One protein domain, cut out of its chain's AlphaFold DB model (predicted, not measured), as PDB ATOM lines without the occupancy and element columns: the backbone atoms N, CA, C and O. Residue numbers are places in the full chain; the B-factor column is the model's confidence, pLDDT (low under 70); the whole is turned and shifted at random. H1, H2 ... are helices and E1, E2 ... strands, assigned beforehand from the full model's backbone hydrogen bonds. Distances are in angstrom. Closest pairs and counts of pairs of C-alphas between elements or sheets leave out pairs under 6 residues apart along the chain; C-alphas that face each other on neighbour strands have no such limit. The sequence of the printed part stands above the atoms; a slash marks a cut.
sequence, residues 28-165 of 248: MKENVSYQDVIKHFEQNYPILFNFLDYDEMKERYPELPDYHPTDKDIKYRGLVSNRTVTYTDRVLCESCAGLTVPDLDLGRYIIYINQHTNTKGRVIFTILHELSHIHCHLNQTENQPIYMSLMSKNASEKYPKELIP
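This is residues 28 to 165 of the 248 residues of the protein "ImmA/IrrE family metallo-endopeptidase" of Streptococcus dysgalactiae subsp. equisimilis (UniProt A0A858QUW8). A strongly twisted sheet of four strands has the long helix H4 packed on one face, over E4 and E3 and slantwise to the strands, and the short helix H3 on the other face. H1 sits beside H4; H5 turns off from the end of H4 near the edge strand E3, and H2 lies far out on the long loop between E1 and E2. The printed part has 138 residues with five named helices and four named strands in the order H1 E1 H2 E2 H3 E3 E4 H4 H5; the class is mixed, helices and strands. The sheet order E2 E1 E4 E3 is mixed, with only E4 and E3 antiparallel. The whole is compact, with a radius of gyration of the C-alphas of 16.2 A and spans of 49 by 38 by 29 A.

Find C-alpha 47 at (-40.397, 2.388, 19.710); from there E1 runs through residues 47 to 53, 19.2 A. Beside it look for E4, residues 108 to 114, 19.6 A, then E3, residues 98 to 103, and E2, residues 83 to 87. H4, residues 120 to 138, runs 25.6 A. H1, residues 34 to 44, begins at (-43.876, 10.162, 33.539) and runs 15.6 A. H2 is residues 56 to 60, H3 residues 90 to 95; H5, residues 144 to 152, ends at (-58.289, -5.430, 13.211).

Start at E1 and E4, parallel at 24 degrees, where N 48 and O 109 are 2.8 A apart, within hydrogen-bond range. E2 and E1 are parallel, with N 84 and O 49 at 2.9 A; E1, H2 and E2 form a strand-helix-strand unit, two parallel neighbour strands with a helix between. E3 and E4 form an antiparallel hairpin, with N 101 and O 110 at 2.8 A. H4 is on the sheet at a height of 9.0 A, its closest C-alphas to E3 being Glu 130 and Thr 100, 5.9 A. H3 is on the opposite face, its Cys 93 and Asp 53 of E1 having C-alphas 6.3 A apart. H1 touches H4, closest at the C-alphas of Phe 41 and Leu 131, 7.3 A. H5 touches H4 only at the corner, the C-alphas of Leu 138 and Gln 144 being 4.5 A apart, and only grazes the sheet. Every O i to N i+4 pair is within hydrogen-bond range in H1, H2, H3, H4 and H5.

Met 28 and Glu 63 have the C-alphas farthest apart, 55.3 A. Residues 28 to 33, 60 to 65 and 152 to 158 stand free. The link from H2 to E2, 22 residues, is long. The printed part has no cut. Look for pLDDT under 70 at residues 140 to 146 and 148 to 160.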
ATOM      1  N   MET A  28     -36.283   6.251  43.530       96.62
ATOM      2  CA  MET A  28     -37.313   6.116  44.564       96.62
ATOM      3  C   MET A  28     -38.697   6.349  43.945       96.62
ATOM      4  O   MET A  28     -38.886   7.331  43.228       96.62
ATOM      5  N   LYS A  29     -39.667   5.480  44.250       96.38
ATOM      6  CA  LYS A  29     -41.005   5.455  43.621       96.38
ATOM      7  C   LYS A  29     -41.772   6.777  43.722       96.38
ATOM      8  O   LYS A  29     -42.510   7.147  42.816       96.38
ATOM      9  N   GLU A  30     -41.554   7.519  44.804       96.00
ATOM     10  CA  GLU A  30     -42.103   8.863  45.035       96.00
ATOM     11  C   GLU A  30     -41.521   9.962  44.133       96.00
ATOM     12  O   GLU A  30     -42.076  11.057  44.082       96.00
ATOM     13  N   ASN A  31     -40.401   9.687  43.460       96.81
ATOM     14  CA  ASN A  31     -39.695  10.595  42.554       96.81
ATOM     15  C   ASN A  31     -39.708  10.096  41.098       96.81
ATOM     16  O   ASN A  31     -39.078  10.721  40.246       96.81
ATOM     17  N   VAL A  32     -40.373   8.969  40.813       98.25
ATOM     18  CA  VAL A  32     -40.581   8.489  39.443       98.25
ATOM     19  C   VAL A  32     -41.599   9.403  38.770       98.25
ATOM     20  O   VAL A  32     -42.730   9.525  39.243       98.25
ATOM     21  N   SER A  33     -41.196  10.045  37.674       97.94
ATOM     22  CA  SER A  33     -42.080  10.870  36.851       97.94
ATOM     23  C   SER A  33     -42.496  10.152  35.565       97.94
ATOM     24  O   SER A  33     -41.899   9.148  35.171       97.94
ATOM     25  N   TYR A  34     -43.481  10.700  34.845       97.81
ATOM     26  CA  TYR A  34     -43.876  10.162  33.539       97.81
ATOM     27  C   TYR A  34     -42.714  10.153  32.530       97.81
ATOM     28  O   TYR A  34     -42.645   9.264  31.687       97.81
ATOM     29  N   GLN A  35     -41.780  11.108  32.616       98.06
ATOM     30  CA  GLN A  35     -40.592  11.141  31.759       98.06
ATOM     31  C   GLN A  35     -39.667   9.955  32.034       98.06
ATOM     32  O   GLN A  35     -39.086   9.411  31.099       98.06
ATOM     33  N   ASP A  36     -39.538   9.542  33.296       98.50
ATOM     34  CA  ASP A  36     -38.738   8.372  33.655       98.50
ATOM     35  C   ASP A  36     -39.353   7.090  33.104       98.50
ATOM     36  O   ASP A  36     -38.633   6.241  32.585       98.50
ATOM     37  N   VAL A  37     -40.684   6.985  33.153       98.62
ATOM     38  CA  VAL A  37     -41.421   5.870  32.552       98.62
ATOM     39  C   VAL A  37     -41.221   5.845  31.037       98.62
ATOM     40  O   VAL A  37     -40.821   4.817  30.499       98.62
ATOM     41  N   ILE A  38     -41.433   6.968  30.343       98.56
ATOM     42  CA  ILE A  38     -41.224   7.051  28.888       98.56
ATOM     43  C   ILE A  38     -39.793   6.639  28.536       98.56
ATOM     44  O   ILE A  38     -39.593   5.770  27.691       98.56
ATOM     45  N   LYS A  39     -38.801   7.197  29.236       98.31
ATOM     46  CA  LYS A  39     -37.389   6.872  29.024       98.31
ATOM     47  C   LYS A  39     -37.098   5.391  29.257       98.31
ATOM     48  O   LYS A  39     -36.353   4.799  28.482       98.31
ATOM     49  N   HIS A  40     -37.679   4.788  30.294       98.25
ATOM     50  CA  HIS A  40     -37.547   3.356  30.546       98.25
ATOM     51  C   HIS A  40     -38.035   2.539  29.344       98.25
ATOM     52  O   HIS A  40     -37.326   1.646  28.888       98.25
ATOM     53  N   PHE A  41     -39.194   2.870  28.777       98.06
ATOM     54  CA  PHE A  41     -39.686   2.178  27.587       98.06
ATOM     55  C   PHE A  41     -38.802   2.411  26.358       98.06
ATOM     56  O   PHE A  41     -38.466   1.446  25.680       98.06
ATOM     57  N   GLU A  42     -38.357   3.645  26.102       97.31
ATOM     58  CA  GLU A  42     -37.453   3.955  24.980       97.31
ATOM     59  C   GLU A  42     -36.115   3.203  25.056       97.31
ATOM     60  O   GLU A  42     -35.487   2.945  24.033       97.31
ATOM     61  N   GLN A  43     -35.665   2.854  26.264       97.00
ATOM     62  CA  GLN A  43     -34.427   2.106  26.484       97.00
ATOM     63  C   GLN A  43     -34.593   0.589  26.351       97.00
ATOM     64  O   GLN A  43     -33.616  -0.097  26.060       97.00
ATOM     65  N   ASN A  44     -35.799   0.065  26.583       95.69
ATOM     66  CA  ASN A  44     -36.056  -1.376  26.636       95.69
ATOM     67  C   ASN A  44     -36.832  -1.903  25.425       95.69
ATOM     68  O   ASN A  44     -36.834  -3.108  25.184       95.69
ATOM     69  N   TYR A  45     -37.456  -1.018  24.648       94.25
ATOM     70  CA  TYR A  45     -38.232  -1.378  23.472       94.25
ATOM     71  C   TYR A  45     -37.862  -0.487  22.279       94.25
ATOM     72  O   TYR A  45     -37.764   0.734  22.419       94.25
ATOM     73  N   PRO A  46     -37.724  -1.061  21.073       94.69
ATOM     74  CA  PRO A  46     -37.619  -0.280  19.847       94.69
ATOM     75  C   PRO A  46     -38.978   0.362  19.535       94.69
ATOM     76  O   PRO A  46     -39.875  -0.287  18.998       94.69
ATOM     77  N   ILE A  47     -39.144   1.637  19.891       97.19
ATOM     78  CA  ILE A  47     -40.397   2.388  19.710       97.19
ATOM     79  C   ILE A  47     -40.162   3.583  18.786       97.19
ATOM     80  O   ILE A  47     -39.199   4.330  18.962       97.19
ATOM     81  N   LEU A  48     -41.054   3.782  17.816       97.19
ATOM     82  CA  LEU A  48     -41.186   5.011  17.034       97.19
ATOM     83  C   LEU A  48     -42.497   5.708  17.404       97.19
ATOM     84  O   LEU A  48     -43.575   5.148  17.217       97.19
ATOM     85  N   PHE A  49     -42.416   6.952  17.866       97.75
ATOM     86  CA  PHE A  49     -43.588   7.778  18.139       97.75
ATOM     87  C   PHE A  49     -43.951   8.617  16.908       97.75
ATOM     88  O   PHE A  49     -43.196   9.501  16.510       97.75
ATOM     89  N   ASN A  50     -45.104   8.368  16.296       96.31
ATOM     90  CA  ASN A  50     -45.603   9.153  15.172       96.31
ATOM     91  C   ASN A  50     -46.706  10.111  15.630       96.31
ATOM     92  O   ASN A  50     -47.812   9.690  15.968       96.31
ATOM     93  N   PHE A  51     -46.420  11.406  15.622       96.88
ATOM     94  CA  PHE A  51     -47.412  12.427  15.926       96.88
ATOM     95  C   PHE A  51     -48.343  12.628  14.730       96.88
ATOM     96  O   PHE A  51     -47.898  12.930  13.626       96.88
ATOM     97  N   LEU A  52     -49.642  12.468  14.957       94.81
ATOM     98  CA  LEU A  52     -50.685  12.718  13.976       94.81
ATOM     99  C   LEU A  52     -51.225  14.135  14.136       94.81
ATOM    100  O   LEU A  52     -51.581  14.566  15.238       94.81
ATOM    101  N   ASP A  53     -51.299  14.834  13.015       93.62
ATOM    102  CA  ASP A  53     -52.018  16.094  12.868       93.62
ATOM    103  C   ASP A  53     -52.735  16.084  11.506       93.62
ATOM    104  O   ASP A  53     -52.646  15.100  10.764       93.62
ATOM    105  N   TYR A  54     -53.461  17.139  11.159       90.62
ATOM    106  CA  TYR A  54     -53.978  17.308   9.803       90.62
ATOM    107  C   TYR A  54     -53.643  18.695   9.262       90.62
ATOM    108  O   TYR A  54     -53.442  19.653  10.009       90.62
ATOM    109  N   ASP A  55     -53.575  18.793   7.940       91.25
ATOM    110  CA  ASP A  55     -53.236  20.037   7.263       91.25
ATOM    111  C   ASP A  55     -54.463  20.954   7.140       91.25
ATOM    112  O   ASP A  55     -55.195  20.922   6.148       91.25
ATOM    113  N   GLU A  56     -54.691  21.789   8.158       89.44
ATOM    114  CA  GLU A  56     -55.754  22.806   8.138       89.44
ATOM    115  C   GLU A  56     -55.643  23.754   6.930       89.44
ATOM    116  O   GLU A  56     -56.659  24.226   6.410       89.44
ATOM    117  N   MET A  57     -54.419  24.054   6.473       89.69
ATOM    118  CA  MET A  57     -54.200  24.975   5.356       89.69
ATOM    119  C   MET A  57     -54.615  24.335   4.041       89.69
ATOM    120  O   MET A  57     -55.311  24.978   3.259       89.69
ATOM    121  N   LYS A  58     -54.258  23.070   3.820       89.94
ATOM    122  CA  LYS A  58     -54.682  22.308   2.642       89.94
ATOM    123  C   LYS A  58     -56.192  22.067   2.609       89.94
ATOM    124  O   LYS A  58     -56.781  22.134   1.534       89.94
ATOM    125  N   GLU A  59     -56.834  21.825   3.757       86.81
ATOM    126  CA  GLU A  59     -58.300  21.692   3.833       86.81
ATOM    127  C   GLU A  59     -58.997  22.998   3.421       86.81
ATOM    128  O   GLU A  59     -59.996  22.983   2.698       86.81
ATOM    129  N   ARG A  60     -58.451  24.144   3.846       91.19
ATOM    130  CA  ARG A  60     -59.006  25.467   3.535       91.19
ATOM    131  C   ARG A  60     -58.656  25.965   2.129       91.19
ATOM    132  O   ARG A  60     -59.455  26.698   1.545       91.19
ATOM    133  N   TYR A  61     -57.492  25.582   1.612       93.69
ATOM    134  CA  TYR A  61     -56.929  26.007   0.329       93.69
ATOM    135  C   TYR A  61     -56.418  24.784  -0.458       93.69
ATOM    136  O   TYR A  61     -55.208  24.524  -0.494       93.69
ATOM    137  N   PRO A  62     -57.320  23.997  -1.083       92.06
ATOM    138  CA  PRO A  62     -56.964  22.747  -1.763       92.06
ATOM    139  C   PRO A  62     -55.954  22.911  -2.910       92.06
ATOM    140  O   PRO A  62     -55.284  21.946  -3.288       92.06
ATOM    141  N   GLU A  63     -55.847  24.123  -3.461       94.25
ATOM    142  CA  GLU A  63     -54.927  24.507  -4.530       94.25
ATOM    143  C   GLU A  63     -53.458  24.587  -4.100       94.25
ATOM    144  O   GLU A  63     -52.574  24.568  -4.959       94.25
ATOM    145  N   LEU A  64     -53.179  24.687  -2.794       91.38
ATOM    146  CA  LEU A  64     -51.809  24.701  -2.289       91.38
ATOM    147  C   LEU A  64     -51.117  23.359  -2.566       91.38
ATOM    148  O   LEU A  64     -51.776  22.318  -2.563       91.38
ATOM    149  N   PRO A  65     -49.793  23.338  -2.798       90.38
ATOM    150  CA  PRO A  65     -49.058  22.083  -2.907       90.38
ATOM    151  C   PRO A  65     -49.169  21.280  -1.608       90.38
ATOM    152  O   PRO A  65     -49.327  21.854  -0.530       90.38
ATOM    153  N   ASP A  66     -49.071  19.956  -1.714       87.88
ATOM    154  CA  ASP A  66     -49.081  19.091  -0.537       87.88
ATOM    155  C   ASP A  66     -47.882  19.427   0.362       87.88
ATOM    156  O   ASP A  66     -46.735  19.487  -0.094       87.88
ATOM    157  N   TYR A  67     -48.153  19.678   1.642       90.81
ATOM    158  CA  TYR A  67     -47.119  19.950   2.630       90.81
ATOM    159  C   TYR A  67     -46.682  18.651   3.306       90.81
ATOM    160  O   TYR A  67     -47.497  17.883   3.820       90.81
ATOM    161  N   HIS A  68     -45.373  18.417   3.340       91.19
ATOM    162  CA  HIS A  68     -44.793  17.306   4.084       91.19
ATOM    163  C   HIS A  68     -44.374  17.791   5.474       91.19
ATOM    164  O   HIS A  68     -43.464  18.622   5.566       91.19
ATOM    165  N   PRO A  69     -45.003  17.288   6.550       94.44
ATOM    166  CA  PRO A  69     -44.692  17.751   7.888       94.44
ATOM    167  C   PRO A  69     -43.291  17.313   8.311       94.44
ATOM    168  O   PRO A  69     -42.768  16.273   7.909       94.44
ATOM    169  N   THR A  70     -42.671  18.140   9.141       94.50
ATOM    170  CA  THR A  70     -41.309  17.965   9.647       94.50
ATOM    171  C   THR A  70     -41.309  17.989  11.171       94.50
ATOM    172  O   THR A  70     -42.294  18.359  11.800       94.50
ATOM    173  N   ASP A  71     -40.171  17.696  11.809       93.12
ATOM    174  CA  ASP A  71     -40.048  17.784  13.277       93.12
ATOM    175  C   ASP A  71     -40.479  19.150  13.853       93.12
ATOM    176  O   ASP A  71     -40.839  19.251  15.028       93.12
ATOM    177  N   LYS A  72     -40.473  20.214  13.030       93.94
ATOM    178  CA  LYS A  72     -40.968  21.548  13.397       93.94
ATOM    179  C   LYS A  72     -42.456  21.567  13.753       93.94
ATOM    180  O   LYS A  72     -42.827  22.334  14.636       93.94
ATOM    181  N   ASP A  73     -43.238  20.686  13.139       94.88
ATOM    182  CA  ASP A  73     -44.694  20.589  13.262       94.88
ATOM    183  C   ASP A  73     -45.135  19.728  14.464       94.88
ATOM    184  O   ASP A  73     -46.322  19.591  14.758       94.88
ATOM    185  N   ILE A  74     -44.185  19.162  15.219       96.31
ATOM    186  CA  ILE A  74     -44.468  18.470  16.481       96.31
ATOM    187  C   ILE A  74     -44.643  19.505  17.599       96.31
ATOM    188  O   ILE A  74     -43.669  20.082  18.091       96.31
ATOM    189  N   LYS A  75     -45.889  19.696  18.049       95.69
ATOM    190  CA  LYS A  75     -46.278  20.639  19.115       95.69
ATOM    191  C   LYS A  75     -45.617  20.301  20.449       95.69
ATOM    192  O   LYS A  75     -45.221  21.189  21.197       95.69
ATOM    193  N   TYR A  76     -45.471  19.009  20.738       95.06
ATOM    194  CA  TYR A  76     -44.958  18.501  22.011       95.06
ATOM    195  C   TYR A  76     -43.540  17.934  21.893       95.06
ATOM    196  O   TYR A  76     -43.220  16.877  22.446       95.06
ATOM    197  N   ARG A  77     -42.676  18.646  21.158       91.81
ATOM    198  CA  ARG A  77     -41.263  18.280  21.011       91.81
ATOM    199  C   ARG A  77     -40.610  18.125  22.389       91.81
ATOM    200  O   ARG A  77     -40.774  18.971  23.264       91.81
ATOM    201  N   GLY A  78     -39.840  17.052  22.556       92.88
ATOM    202  CA  GLY A  78     -39.104  16.760  23.789       92.88
ATOM    203  C   GLY A  78     -39.842  15.872  24.793       92.88
ATOM    204  O   GLY A  78     -39.236  15.509  25.794       92.88
ATOM    205  N   LEU A  79     -41.101  15.481  24.537       96.00
ATOM    206  CA  LEU A  79     -41.751  14.426  25.331       96.00
ATOM    207  C   LEU A  79     -41.127  13.044  25.094       96.00
ATOM    208  O   LEU A  79     -41.092  12.231  26.011       96.00
ATOM    209  N   VAL A  80     -40.663  12.797  23.869       97.50
ATOM    210  CA  VAL A  80     -40.107  11.524  23.399       97.50
ATOM    211  C   VAL A  80     -38.906  11.777  22.484       97.50
ATOM    212  O   VAL A  80     -38.794  12.832  21.840       97.50
ATOM    213  N   SER A  81     -38.012  10.800  22.420       95.69
ATOM    214  CA  SER A  81     -36.741  10.844  21.703       95.69
ATOM    215  C   SER A  81     -36.910  10.452  20.234       95.69
ATOM    216  O   SER A  81     -36.617  11.265  19.354       95.69
ATOM    217  N   ASN A  82     -37.407   9.238  19.957       95.94
ATOM    218  CA  ASN A  82     -37.538   8.703  18.597       95.94
ATOM    219  C   ASN A  82     -38.914   9.022  18.006       95.94
ATOM    220  O   ASN A  82     -39.887   8.305  18.247       95.94
ATOM    221  N   ARG A  83     -38.999  10.119  17.250       97.00
ATOM    222  CA  ARG A  83     -40.275  10.681  16.805       97.00
ATOM    223  C   ARG A  83     -40.307  11.039  15.328       97.00
ATOM    224  O   ARG A  83     -39.293  11.387  14.734       97.00
ATOM    225  N   THR A  84     -41.511  11.024  14.782       97.12
ATOM    226  CA  THR A  84     -41.856  11.547  13.462       97.12
ATOM    227  C   THR A  84     -43.234  12.205  13.527       97.12
ATOM    228  O   THR A  84     -43.895  12.166  14.566       97.12
ATOM    229  N   VAL A  85     -43.653  12.850  12.445       96.56
ATOM    230  CA  VAL A  85     -44.981  13.450  12.309       96.56
ATOM    231  C   VAL A  85     -45.575  13.069  10.963       96.56
ATOM    232  O   VAL A  85     -44.858  12.960   9.970       96.56
ATOM    233  N   THR A  86     -46.882  12.847  10.935       94.62
ATOM    234  CA  THR A  86     -47.638  12.562   9.717       94.62
ATOM    235  C   THR A  86     -48.910  13.392   9.715       94.62
ATOM    236  O   THR A  86     -49.628  13.445  10.713       94.62
ATOM    237  N   TYR A  87     -49.189  14.023   8.580       93.62
ATOM    238  CA  TYR A  87     -50.485  14.628   8.324       93.62
ATOM    239  C   TYR A  87     -51.412  13.563   7.751       93.62
ATOM    240  O   TYR A  87     -51.052  12.862   6.807       93.62
ATOM    241  N   THR A  88     -52.580  13.419   8.364       89.38
ATOM    242  CA  THR A  88     -53.610  12.444   7.995       89.38
ATOM    243  C   THR A  88     -54.949  13.148   7.801       89.38
ATOM    244  O   THR A  88     -55.057  14.362   7.978       89.38
ATOM    245  N   ASP A  89     -55.982  12.407   7.408       85.94
ATOM    246  CA  ASP A  89     -57.326  12.951   7.305       85.94
ATOM    247  C   ASP A  89     -57.869  13.427   8.665       85.94
ATOM    248  O   ASP A  89     -57.579  12.882   9.737       85.94
ATOM    249  N   ARG A  90     -58.711  14.458   8.604       87.12
ATOM    250  CA  ARG A  90     -59.340  15.067   9.776       87.12
ATOM    251  C   ARG A  90     -60.176  14.074  10.586       87.12
ATOM    252  O   ARG A  90     -60.190  14.162  11.809       87.12
ATOM    253  N   VAL A  91     -60.845  13.124   9.931       84.56
ATOM    254  CA  VAL A  91     -61.723  12.155  10.606       84.56
ATOM    255  C   VAL A  91     -60.908  11.277  11.552       84.56
ATOM    256  O   VAL A  91     -61.318  11.070  12.697       84.56
ATOM    257  N   LEU A  92     -59.722  10.821  11.141       82.00
ATOM    258  CA  LEU A  92     -58.811  10.078  12.008       82.00
ATOM    259  C   LEU A  92     -58.321  10.935  13.188       82.00
ATOM    260  O   LEU A  92     -58.376  10.493  14.338       82.00
ATOM    261  N   CYS A  93     -57.935  12.188  12.929       83.44
ATOM    262  CA  CYS A  93     -57.533  13.156  13.961       83.44
ATOM    263  C   CYS A  93     -58.675  13.604  14.895       83.44
ATOM    264  O   CYS A  93     -58.423  14.194  15.943       83.44
ATOM    265  N   GLU A  94     -59.937  13.352  14.571       81.94
ATOM    266  CA  GLU A  94     -61.062  13.640  15.468       81.94
ATOM    267  C   GLU A  94     -61.555  12.389  16.214       81.94
ATOM    268  O   GLU A  94     -62.214  12.506  17.249       81.94
ATOM    269  N   SER A  95     -61.209  11.190  15.732       77.69
ATOM    270  CA  SER A  95     -61.733   9.918  16.246       77.69
ATOM    271  C   SER A  95     -60.728   9.081  17.043       77.69
ATOM    272  O   SER A  95     -61.147   8.276  17.876       77.69
ATOM    273  N   CYS A  96     -59.423   9.277  16.844       82.00
ATOM    274  CA  CYS A  96     -58.373   8.478  17.475       82.00
ATOM    275  C   CYS A  96     -57.443   9.359  18.319       82.00
ATOM    276  O   CYS A  96     -56.856  10.317  17.818       82.00
ATOM    277  N   ALA A  97     -57.303   9.055  19.615       87.19
ATOM    278  CA  ALA A  97     -56.354   9.753  20.488       87.19
ATOM    279  C   ALA A  97     -54.932   9.188  20.352       87.19
ATOM    280  O   ALA A  97     -53.969   9.953  20.310       87.19
ATOM    281  N   GLY A  98     -54.815   7.866  20.253       90.06
ATOM    282  CA  GLY A  98     -53.575   7.151  20.007       90.06
ATOM    283  C   GLY A  98     -53.840   5.709  19.588       90.06
ATOM    284  O   GLY A  98     -54.982   5.245  19.648       90.06
ATOM    285  N   LEU A  99     -52.796   5.058  19.081       90.44
ATOM    286  CA  LEU A  99     -52.828   3.666  18.649       90.44
ATOM    287  C   LEU A  99     -51.414   3.086  18.619       90.44
ATOM    288  O   LEU A  99     -50.515   3.675  18.017       90.44
ATOM    289  N   THR A 100     -51.242   1.883  19.154       91.50
ATOM    290  CA  THR A 100     -50.007   1.105  19.012       91.50
ATOM    291  C   THR A 100     -50.139   0.049  17.921       91.50
ATOM    292  O   THR A 100     -51.050  -0.779  17.944       91.50
ATOM    293  N   VAL A 101     -49.183   0.028  16.991       89.06
ATOM    294  CA  VAL A 101     -49.078  -0.985  15.935       89.06
ATOM    295  C   VAL A 101     -47.695  -1.646  15.992       89.06
ATOM    296  O   VAL A 101     -46.689  -0.942  15.885       89.06
ATOM    297  N   PRO A 102     -47.599  -2.979  16.148       87.81
ATOM    298  CA  PRO A 102     -46.336  -3.687  15.990       87.81
ATOM    299  C   PRO A 102     -45.944  -3.753  14.507       87.81
ATOM    300  O   PRO A 102     -46.717  -4.194  13.659       87.81
ATOM    301  N   ASP A 103     -44.720  -3.338  14.211       85.94
ATOM    302  CA  ASP A 103     -44.057  -3.451  12.916       85.94
ATOM    303  C   ASP A 103     -43.156  -4.690  12.974       85.94
ATOM    304  O   ASP A 103     -42.035  -4.654  13.493       85.94
ATOM    305  N   LEU A 104     -43.719  -5.821  12.537       82.31
ATOM    306  CA  LEU A 104     -43.095  -7.142  12.651       82.31
ATOM    307  C   LEU A 104     -41.845  -7.270  11.775       82.31
ATOM    308  O   LEU A 104     -40.904  -7.955  12.169       82.31
ATOM    309  N   ASP A 105     -41.817  -6.581  10.634       84.75
ATOM    310  CA  ASP A 105     -40.698  -6.624   9.692       84.75
ATOM    311  C   ASP A 105     -39.459  -5.939  10.276       84.75
ATOM    312  O   ASP A 105     -38.337  -6.422  10.120       84.75
ATOM    313  N   LEU A 106     -39.659  -4.824  10.988       87.19
ATOM    314  CA  LEU A 106     -38.581  -4.072  11.634       87.19
ATOM    315  C   LEU A 106     -38.410  -4.401  13.123       87.19
ATOM    316  O   LEU A 106     -37.572  -3.786  13.785       87.19
ATOM    317  N   GLY A 107     -39.187  -5.350  13.655       87.81
ATOM    318  CA  GLY A 107     -39.127  -5.772  15.054       87.81
ATOM    319  C   GLY A 107     -39.336  -4.622  16.043       87.81
ATOM    320  O   GLY A 107     -38.644  -4.563  17.058       87.81
ATOM    321  N   ARG A 108     -40.238  -3.682  15.733       92.38
ATOM    322  CA  ARG A 108     -40.463  -2.452  16.513       92.38
ATOM    323  C   ARG A 108     -41.939  -2.178  16.779       92.38
ATOM    324  O   ARG A 108     -42.811  -2.769  16.153       92.38
ATOM    325  N   TYR A 109     -42.224  -1.235  17.668       94.19
ATOM    326  CA  TYR A 109     -43.568  -0.700  17.884       94.19
ATOM    327  C   TYR A 109     -43.674   0.713  17.315       94.19
ATOM    328  O   TYR A 109     -42.783   1.539  17.515       94.19
ATOM    329  N   ILE A 110     -44.773   1.007  16.627       95.12
ATOM    330  CA  ILE A 110     -45.123   2.356  16.189       95.12
ATOM    331  C   ILE A 110     -46.298   2.826  17.035       95.12
ATOM    332  O   ILE A 110     -47.365   2.215  17.009       95.12
ATOM    333  N   ILE A 111     -46.101   3.909  17.781       95.69
ATOM    334  CA  ILE A 111     -47.149   4.540  18.578       95.69
ATOM    335  C   ILE A 111     -47.598   5.803  17.856       95.69
ATOM    336  O   ILE A 111     -46.852   6.779  17.772       95.69
ATOM    337  N   TYR A 112     -48.820   5.788  17.345       94.81
ATOM    338  CA  TYR A 112     -49.479   6.955  16.780       94.81
ATOM    339  C   TYR A 112     -50.089   7.788  17.902       94.81
ATOM    340  O   TYR A 112     -50.773   7.252  18.771       94.81
ATOM    341  N   ILE A 113     -49.848   9.098  17.891       95.31
ATOM    342  CA  ILE A 113     -50.331  10.017  18.925       95.31
ATOM    343  C   ILE A 113     -50.944  11.234  18.270       95.31
ATOM    344  O   ILE A 113     -50.257  12.015  17.617       95.31
ATOM    345  N   ASN A 114     -52.225  11.452  18.500       93.50
ATOM    346  CA  ASN A 114     -52.897  12.625  17.986       93.50
ATOM    347  C   ASN A 114     -52.544  13.870  18.810       93.50
ATOM    348  O   ASN A 114     -52.862  13.957  20.000       93.50
ATOM    349  N   GLN A 115     -51.926  14.855  18.160       94.06
ATOM    350  CA  GLN A 115     -51.589  16.153  18.751       94.06
ATOM    351  C   GLN A 115     -52.499  17.296  18.279       94.06
ATOM    352  O   GLN A 115     -52.308  18.434  18.711       94.06
ATOM    353  N   HIS A 116     -53.472  17.034  17.404       89.75
ATOM    354  CA  HIS A 116     -54.277  18.078  16.782       89.75
ATOM    355  C   HIS A 116     -55.102  18.863  17.821       89.75
ATOM    356  O   HIS A 116     -54.844  20.044  18.057       89.75
ATOM    357  N   THR A 117     -56.027  18.181  18.508       81.69
ATOM    358  CA  THR A 117     -56.920  18.770  19.530       81.69
ATOM    359  C   THR A 117     -56.483  18.506  20.975       81.69
ATOM    360  O   THR A 117     -57.093  19.013  21.921       81.69
ATOM    361  N   ASN A 118     -55.449  17.689  21.183       88.94
ATOM    362  CA  ASN A 118     -55.077  17.224  22.515       88.94
ATOM    363  C   ASN A 118     -54.142  18.199  23.223       88.94
ATOM    364  O   ASN A 118     -53.176  18.680  22.639       88.94
ATOM    365  N   THR A 119     -54.396  18.441  24.512       93.81
ATOM    366  CA  THR A 119     -53.482  19.176  25.399       93.81
ATOM    367  C   THR A 119     -52.252  18.332  25.740       93.81
ATOM    368  O   THR A 119     -52.304  17.103  25.665       93.81
ATOM    369  N   LYS A 120     -51.172  18.970  26.215       96.00
ATOM    370  CA  LYS A 120     -49.943  18.277  26.646       96.00
ATOM    371  C   LYS A 120     -50.232  17.129  27.617       96.00
ATOM    372  O   LYS A 120     -49.782  16.011  27.401       96.00
ATOM    373  N   GLY A 121     -51.055  17.380  28.637       96.69
ATOM    374  CA  GLY A 121     -51.452  16.364  29.612       96.69
ATOM    375  C   GLY A 121     -52.186  15.167  29.004       96.69
ATOM    376  O   GLY A 121     -51.958  14.039  29.435       96.69
ATOM    377  N   ARG A 122     -53.038  15.393  27.988       95.31
ATOM    378  CA  ARG A 122     -53.710  14.304  27.257       95.31
ATOM    379  C   ARG A 122     -52.726  13.516  26.406       95.31
ATOM    380  O   ARG A 122     -52.777  12.298  26.449       95.31
ATOM    381  N   VAL A 123     -51.809  14.192  25.716       97.25
ATOM    382  CA  VAL A 123     -50.747  13.537  24.938       97.25
ATOM    383  C   VAL A 123     -49.856  12.671  25.830       97.25
ATOM    384  O   VAL A 123     -49.600  11.524  25.482       97.25
ATOM    385  N   ILE A 124     -49.448  13.164  27.005       98.50
ATOM    386  CA  ILE A 124     -48.687  12.366  27.983       98.50
ATOM    387  C   ILE A 124     -49.488  11.135  28.415       98.50
ATOM    388  O   ILE A 124     -48.953  10.030  28.417       98.50
ATOM    389  N   PHE A 125     -50.772  11.299  28.754       98.00
ATOM    390  CA  PHE A 125     -51.608  10.166  29.154       98.00
ATOM    391  C   PHE A 125     -51.746   9.138  28.027       98.00
ATOM    392  O   PHE A 125     -51.580   7.952  28.283       98.00
ATOM    393  N   THR A 126     -51.985   9.583  26.791       97.06
ATOM    394  CA  THR A 126     -52.033   8.709  25.614       97.06
ATOM    395  C   THR A 126     -50.725   7.947  25.445       97.06
ATOM    396  O   THR A 126     -50.766   6.735  25.307       97.06
ATOM    397  N   ILE A 127     -49.565   8.607  25.541       98.50
ATOM    398  CA  ILE A 127     -48.268   7.916  25.487       98.50
ATOM    399  C   ILE A 127     -48.214   6.803  26.539       98.50
ATOM    400  O   ILE A 127     -47.929   5.660  26.204       98.50
ATOM    401  N   LEU A 128     -48.527   7.103  27.800       98.75
ATOM    402  CA  LEU A 128     -48.480   6.109  28.877       98.75
ATOM    403  C   LEU A 128     -49.496   4.971  28.689       98.75
ATOM    404  O   LEU A 128     -49.201   3.829  29.039       98.75
ATOM    405  N   HIS A 129     -50.671   5.265  28.134       97.81
ATOM    406  CA  HIS A 129     -51.699   4.284  27.782       97.81
ATOM    407  C   HIS A 129     -51.195   3.314  26.707       97.81
ATOM    408  O   HIS A 129     -51.208   2.101  26.906       97.81
ATOM    409  N   GLU A 130     -50.622   3.837  25.627       97.19
ATOM    410  CA  GLU A 130     -50.041   3.031  24.552       97.19
ATOM    411  C   GLU A 130     -48.837   2.197  25.027       97.19
ATOM    412  O   GLU A 130     -48.731   1.005  24.732       97.19
ATOM    413  N   LEU A 131     -47.968   2.765  25.870       97.81
ATOM    414  CA  LEU A 131     -46.883   2.015  26.518       97.81
ATOM    415  C   LEU A 131     -47.413   0.893  27.427       97.81
ATOM    416  O   LEU A 131     -46.820  -0.187  27.501       97.81
ATOM    417  N   SER A 132     -48.558   1.111  28.080       97.06
ATOM    418  CA  SER A 132     -49.225   0.076  28.874       97.06
ATOM    419  C   SER A 132     -49.699  -1.080  27.991       97.06
ATOM    420  O   SER A 132     -49.545  -2.233  28.388       97.06
ATOM    421  N   HIS A 133     -50.182  -0.823  26.768       94.69
ATOM    422  CA  HIS A 133     -50.474  -1.903  25.818       94.69
ATOM    423  C   HIS A 133     -49.233  -2.702  25.434       94.69
ATOM    424  O   HIS A 133     -49.309  -3.933  25.383       94.69
ATOM    425  N   ILE A 134     -48.092  -2.038  25.218       94.06
ATOM    426  CA  ILE A 134     -46.835  -2.735  24.926       94.06
ATOM    427  C   ILE A 134     -46.507  -3.726  26.044       94.06
ATOM    428  O   ILE A 134     -46.360  -4.920  25.780       94.06
ATOM    429  N   HIS A 135     -46.457  -3.259  27.291       94.19
ATOM    430  CA  HIS A 135     -46.087  -4.100  28.434       94.19
ATOM    431  C   HIS A 135     -47.107  -5.202  28.728       94.19
ATOM    432  O   HIS A 135     -46.738  -6.360  28.916       94.19
ATOM    433  N   CYS A 136     -48.392  -4.854  28.769       91.56
ATOM    434  CA  CYS A 136     -49.436  -5.755  29.245       91.56
ATOM    435  C   CYS A 136     -49.923  -6.747  28.184       91.56
ATOM    436  O   CYS A 136     -50.333  -7.857  28.529       91.56
ATOM    437  N   HIS A 137     -49.912  -6.354  26.907       88.88
ATOM    438  CA  HIS A 137     -50.657  -7.060  25.863       88.88
ATOM    439  C   HIS A 137     -49.799  -7.495  24.674       88.88
ATOM    440  O   HIS A 137     -50.113  -8.506  24.052       88.88
ATOM    441  N   LEU A 138     -48.731  -6.761  24.345       84.44
ATOM    442  CA  LEU A 138     -47.953  -7.005  23.124       84.44
ATOM    443  C   LEU A 138     -46.587  -7.650  23.365       84.44
ATOM    444  O   LEU A 138     -46.089  -8.331  22.475       84.44
ATOM    445  N   ASN A 139     -45.973  -7.444  24.532       75.12
ATOM    446  CA  ASN A 139     -44.693  -8.068  24.878       75.12
ATOM    447  C   ASN A 139     -44.857  -9.546  25.289       75.12
ATOM    448  O   ASN A 139     -43.912 -10.328  25.266       75.12
ATOM    449  N   GLN A 140     -46.075  -9.955  25.655       67.12
ATOM    450  CA  GLN A 140     -46.395 -11.345  25.969       67.12
ATOM    451  C   GLN A 140     -46.909 -12.049  24.710       67.12
ATOM    452  O   GLN A 140     -47.991 -11.733  24.212       67.12
ATOM    453  N   THR A 141     -46.145 -13.025  24.209       59.62
ATOM    454  CA  THR A 141     -46.402 -13.736  22.941       59.62
ATOM    455  C   THR A 141     -47.797 -14.372  22.871       59.62
ATOM    456  O   THR A 141     -48.359 -14.509  21.790       59.62
ATOM    457  N   GLU A 142     -48.383 -14.726  24.016       61.59
ATOM    458  CA  GLU A 142     -49.726 -15.315  24.106       61.59
ATOM    459  C   GLU A 142     -50.856 -14.287  23.904       61.59
ATOM    460  O   GLU A 142     -51.891 -14.611  23.321       61.59
ATOM    461  N   ASN A 143     -50.652 -13.034  24.326       63.22
ATOM    462  CA  ASN A 143     -51.679 -11.985  24.299       63.22
ATOM    463  C   ASN A 143     -51.643 -11.147  23.012       63.22
ATOM    464  O   ASN A 143     -52.668 -10.592  22.602       63.22
ATOM    465  N   GLN A 144     -50.493 -11.109  22.331       66.69
ATOM    466  CA  GLN A 144     -50.291 -10.328  21.111       66.69
ATOM    467  C   GLN A 144     -51.263 -10.715  19.972       66.69
ATOM    468  O   GLN A 144     -51.887  -9.810  19.410       66.69
ATOM    469  N   PRO A 145     -51.491 -12.005  19.632       64.75
ATOM    470  CA  PRO A 145     -52.432 -12.377  18.570       64.75
ATOM    471  C   PRO A 145     -53.881 -11.993  18.891       64.75
ATOM    472  O   PRO A 145     -54.635 -11.606  17.997       64.75
ATOM    473  N   ILE A 146     -54.268 -12.071  20.169       65.94
ATOM    474  CA  ILE A 146     -55.618 -11.735  20.639       65.94
ATOM    475  C   ILE A 146     -55.845 -10.229  20.513       65.94
ATOM    476  O   ILE A 146     -56.824  -9.810  19.896       65.94
ATOM    477  N   TYR A 147     -54.915  -9.416  21.022       70.56
ATOM    478  CA  TYR A 147     -54.982  -7.960  20.905       70.56
ATOM    479  C   TYR A 147     -55.042  -7.515  19.433       70.56
ATOM    480  O   TYR A 147     -55.951  -6.783  19.037       70.56
ATOM    481  N   MET A 148     -54.157  -8.044  18.583       69.88
ATOM    482  CA  MET A 148     -54.131  -7.726  17.149       69.88
ATOM    483  C   MET A 148     -55.406  -8.171  16.412       69.88
ATOM    484  O   MET A 148     -55.918  -7.458  15.540       69.88
ATOM    485  N   SER A 149     -55.974  -9.328  16.771       60.09
ATOM    486  CA  SER A 149     -57.247  -9.789  16.209       60.09
ATOM    487  C   SER A 149     -58.423  -8.905  16.622       60.09
ATOM    488  O   SER A 149     -59.380  -8.787  15.857       60.09
ATOM    489  N   LEU A 150     -58.399  -8.338  17.825       64.94
ATOM    490  CA  LEU A 150     -59.467  -7.475  18.314       64.94
ATOM    491  C   LEU A 150     -59.382  -6.071  17.710       64.94
ATOM    492  O   LEU A 150     -60.420  -5.502  17.383       64.94
ATOM    493  N   MET A 151     -58.175  -5.541  17.502       67.69
ATOM    494  CA  MET A 151     -57.972  -4.231  16.872       67.69
ATOM    495  C   MET A 151     -58.312  -4.234  15.375       67.69
ATOM    496  O   MET A 151     -58.918  -3.287  14.879       67.69
ATOM    497  N   SER A 152     -58.009  -5.319  14.655       57.72
ATOM    498  CA  SER A 152     -58.289  -5.430  13.211       57.72
ATOM    499  C   SER A 152     -59.781  -5.525  12.857       57.72
ATOM    500  O   SER A 152     -60.168  -5.181  11.743       57.72
ATOM    501  N   LYS A 153     -60.645  -5.932  13.796       53.38
ATOM    502  CA  LYS A 153     -62.104  -6.019  13.590       53.38
ATOM    503  C   LYS A 153     -62.831  -4.663  13.632       53.38
ATOM    504  O   LYS A 153     -64.018  -4.620  13.323       53.38
ATOM    505  N   ASN A 154     -62.145  -3.567  13.973       53.38
ATOM    506  CA  ASN A 154     -62.775  -2.304  14.397       53.38
ATOM    507  C   ASN A 154     -62.678  -1.156  13.397       53.38
ATOM    508  O   ASN A 154     -62.872  -0.003  13.775       53.38
ATOM    509  N   ALA A 155     -62.418  -1.442  12.124       47.47
ATOM    510  CA  ALA A 155     -62.341  -0.393  11.111       47.47
ATOM    511  C   ALA A 155     -63.683   0.334  10.858       47.47
ATOM    512  O   ALA A 155     -63.688   1.295  10.093       47.47
ATOM    513  N   SER A 156     -64.817  -0.084  11.454       44.72
ATOM    514  CA  SER A 156     -66.113   0.527  11.122       44.72
ATOM    515  C   SER A 156     -67.148   0.773  12.223       44.72
ATOM    516  O   SER A 156     -68.063   1.523  11.929       44.72
ATOM    517  N   GLU A 157     -67.092   0.256  13.458       46.16
ATOM    518  CA  GLU A 157     -68.116   0.602  14.473       46.16
ATOM    519  C   GLU A 157     -67.726   0.122  15.884       46.16
ATOM    520  O   GLU A 157     -67.243  -0.991  16.019       46.16
ATOM    521  N   LYS A 158     -67.937   0.977  16.909       54.97
ATOM    522  CA  LYS A 158     -67.804   0.776  18.381       54.97
ATOM    523  C   LYS A 158     -66.933  -0.398  18.867       54.97
ATOM    524  O   LYS A 158     -67.292  -1.550  18.664       54.97
ATOM    525  N   TYR A 159     -65.931  -0.086  19.701       57.09
ATOM    526  CA  TYR A 159     -65.078  -1.072  20.382       57.09
ATOM    527  C   TYR A 159     -65.845  -2.342  20.827       57.09
ATOM    528  O   TYR A 159     -66.799  -2.226  21.612       57.09
ATOM    529  N   PRO A 160     -65.432  -3.535  20.355       69.81
ATOM    530  CA  PRO A 160     -65.881  -4.829  20.833       69.81
ATOM    531  C   PRO A 160     -65.907  -4.855  22.353       69.81
ATOM    532  O   PRO A 160     -65.027  -4.303  23.019       69.81
ATOM    533  N   LYS A 161     -66.911  -5.521  22.925       76.62
ATOM    534  CA  LYS A 161     -67.036  -5.619  24.387       76.62
ATOM    535  C   LYS A 161     -65.810  -6.287  25.011       76.62
ATOM    536  O   LYS A 161     -65.487  -6.004  26.159       76.62
ATOM    537  N   GLU A 162     -65.141  -7.128  24.239       77.69
ATOM    538  CA  GLU A 162     -63.923  -7.855  24.561       77.69
ATOM    539  C   GLU A 162     -62.695  -6.942  24.693       77.69
ATOM    540  O   GLU A 162     -61.768  -7.298  25.411       77.69
ATOM    541  N   LEU A 163     -62.690  -5.754  24.069       79.50
ATOM    542  CA  LEU A 163     -61.614  -4.768  24.239       79.50
ATOM    543  C   LEU A 163     -61.789  -3.911  25.491       79.50
ATOM    544  O   LEU A 163     -60.810  -3.412  26.027       79.50
ATOM    545  N   ILE A 164     -63.010  -3.781  26.016       84.19
ATOM    546  CA  ILE A 164     -63.275  -2.935  27.189       84.19
ATOM    547  C   ILE A 164     -62.376  -3.295  28.393       84.19
ATOM    548  O   ILE A 164     -61.875  -2.369  29.031       84.19
ATOM    549  N   PRO A 165     -62.150  -4.576  28.755       87.62
ATOM    550  CA  PRO A 165     -61.240  -4.924  29.849       87.62
ATOM    551  C   PRO A 165     -59.777  -4.555  29.573       87.62
ATOM    552  O   PRO A 165     -59.108  -4.098  30.493       87.62
TER     553      PRO A 165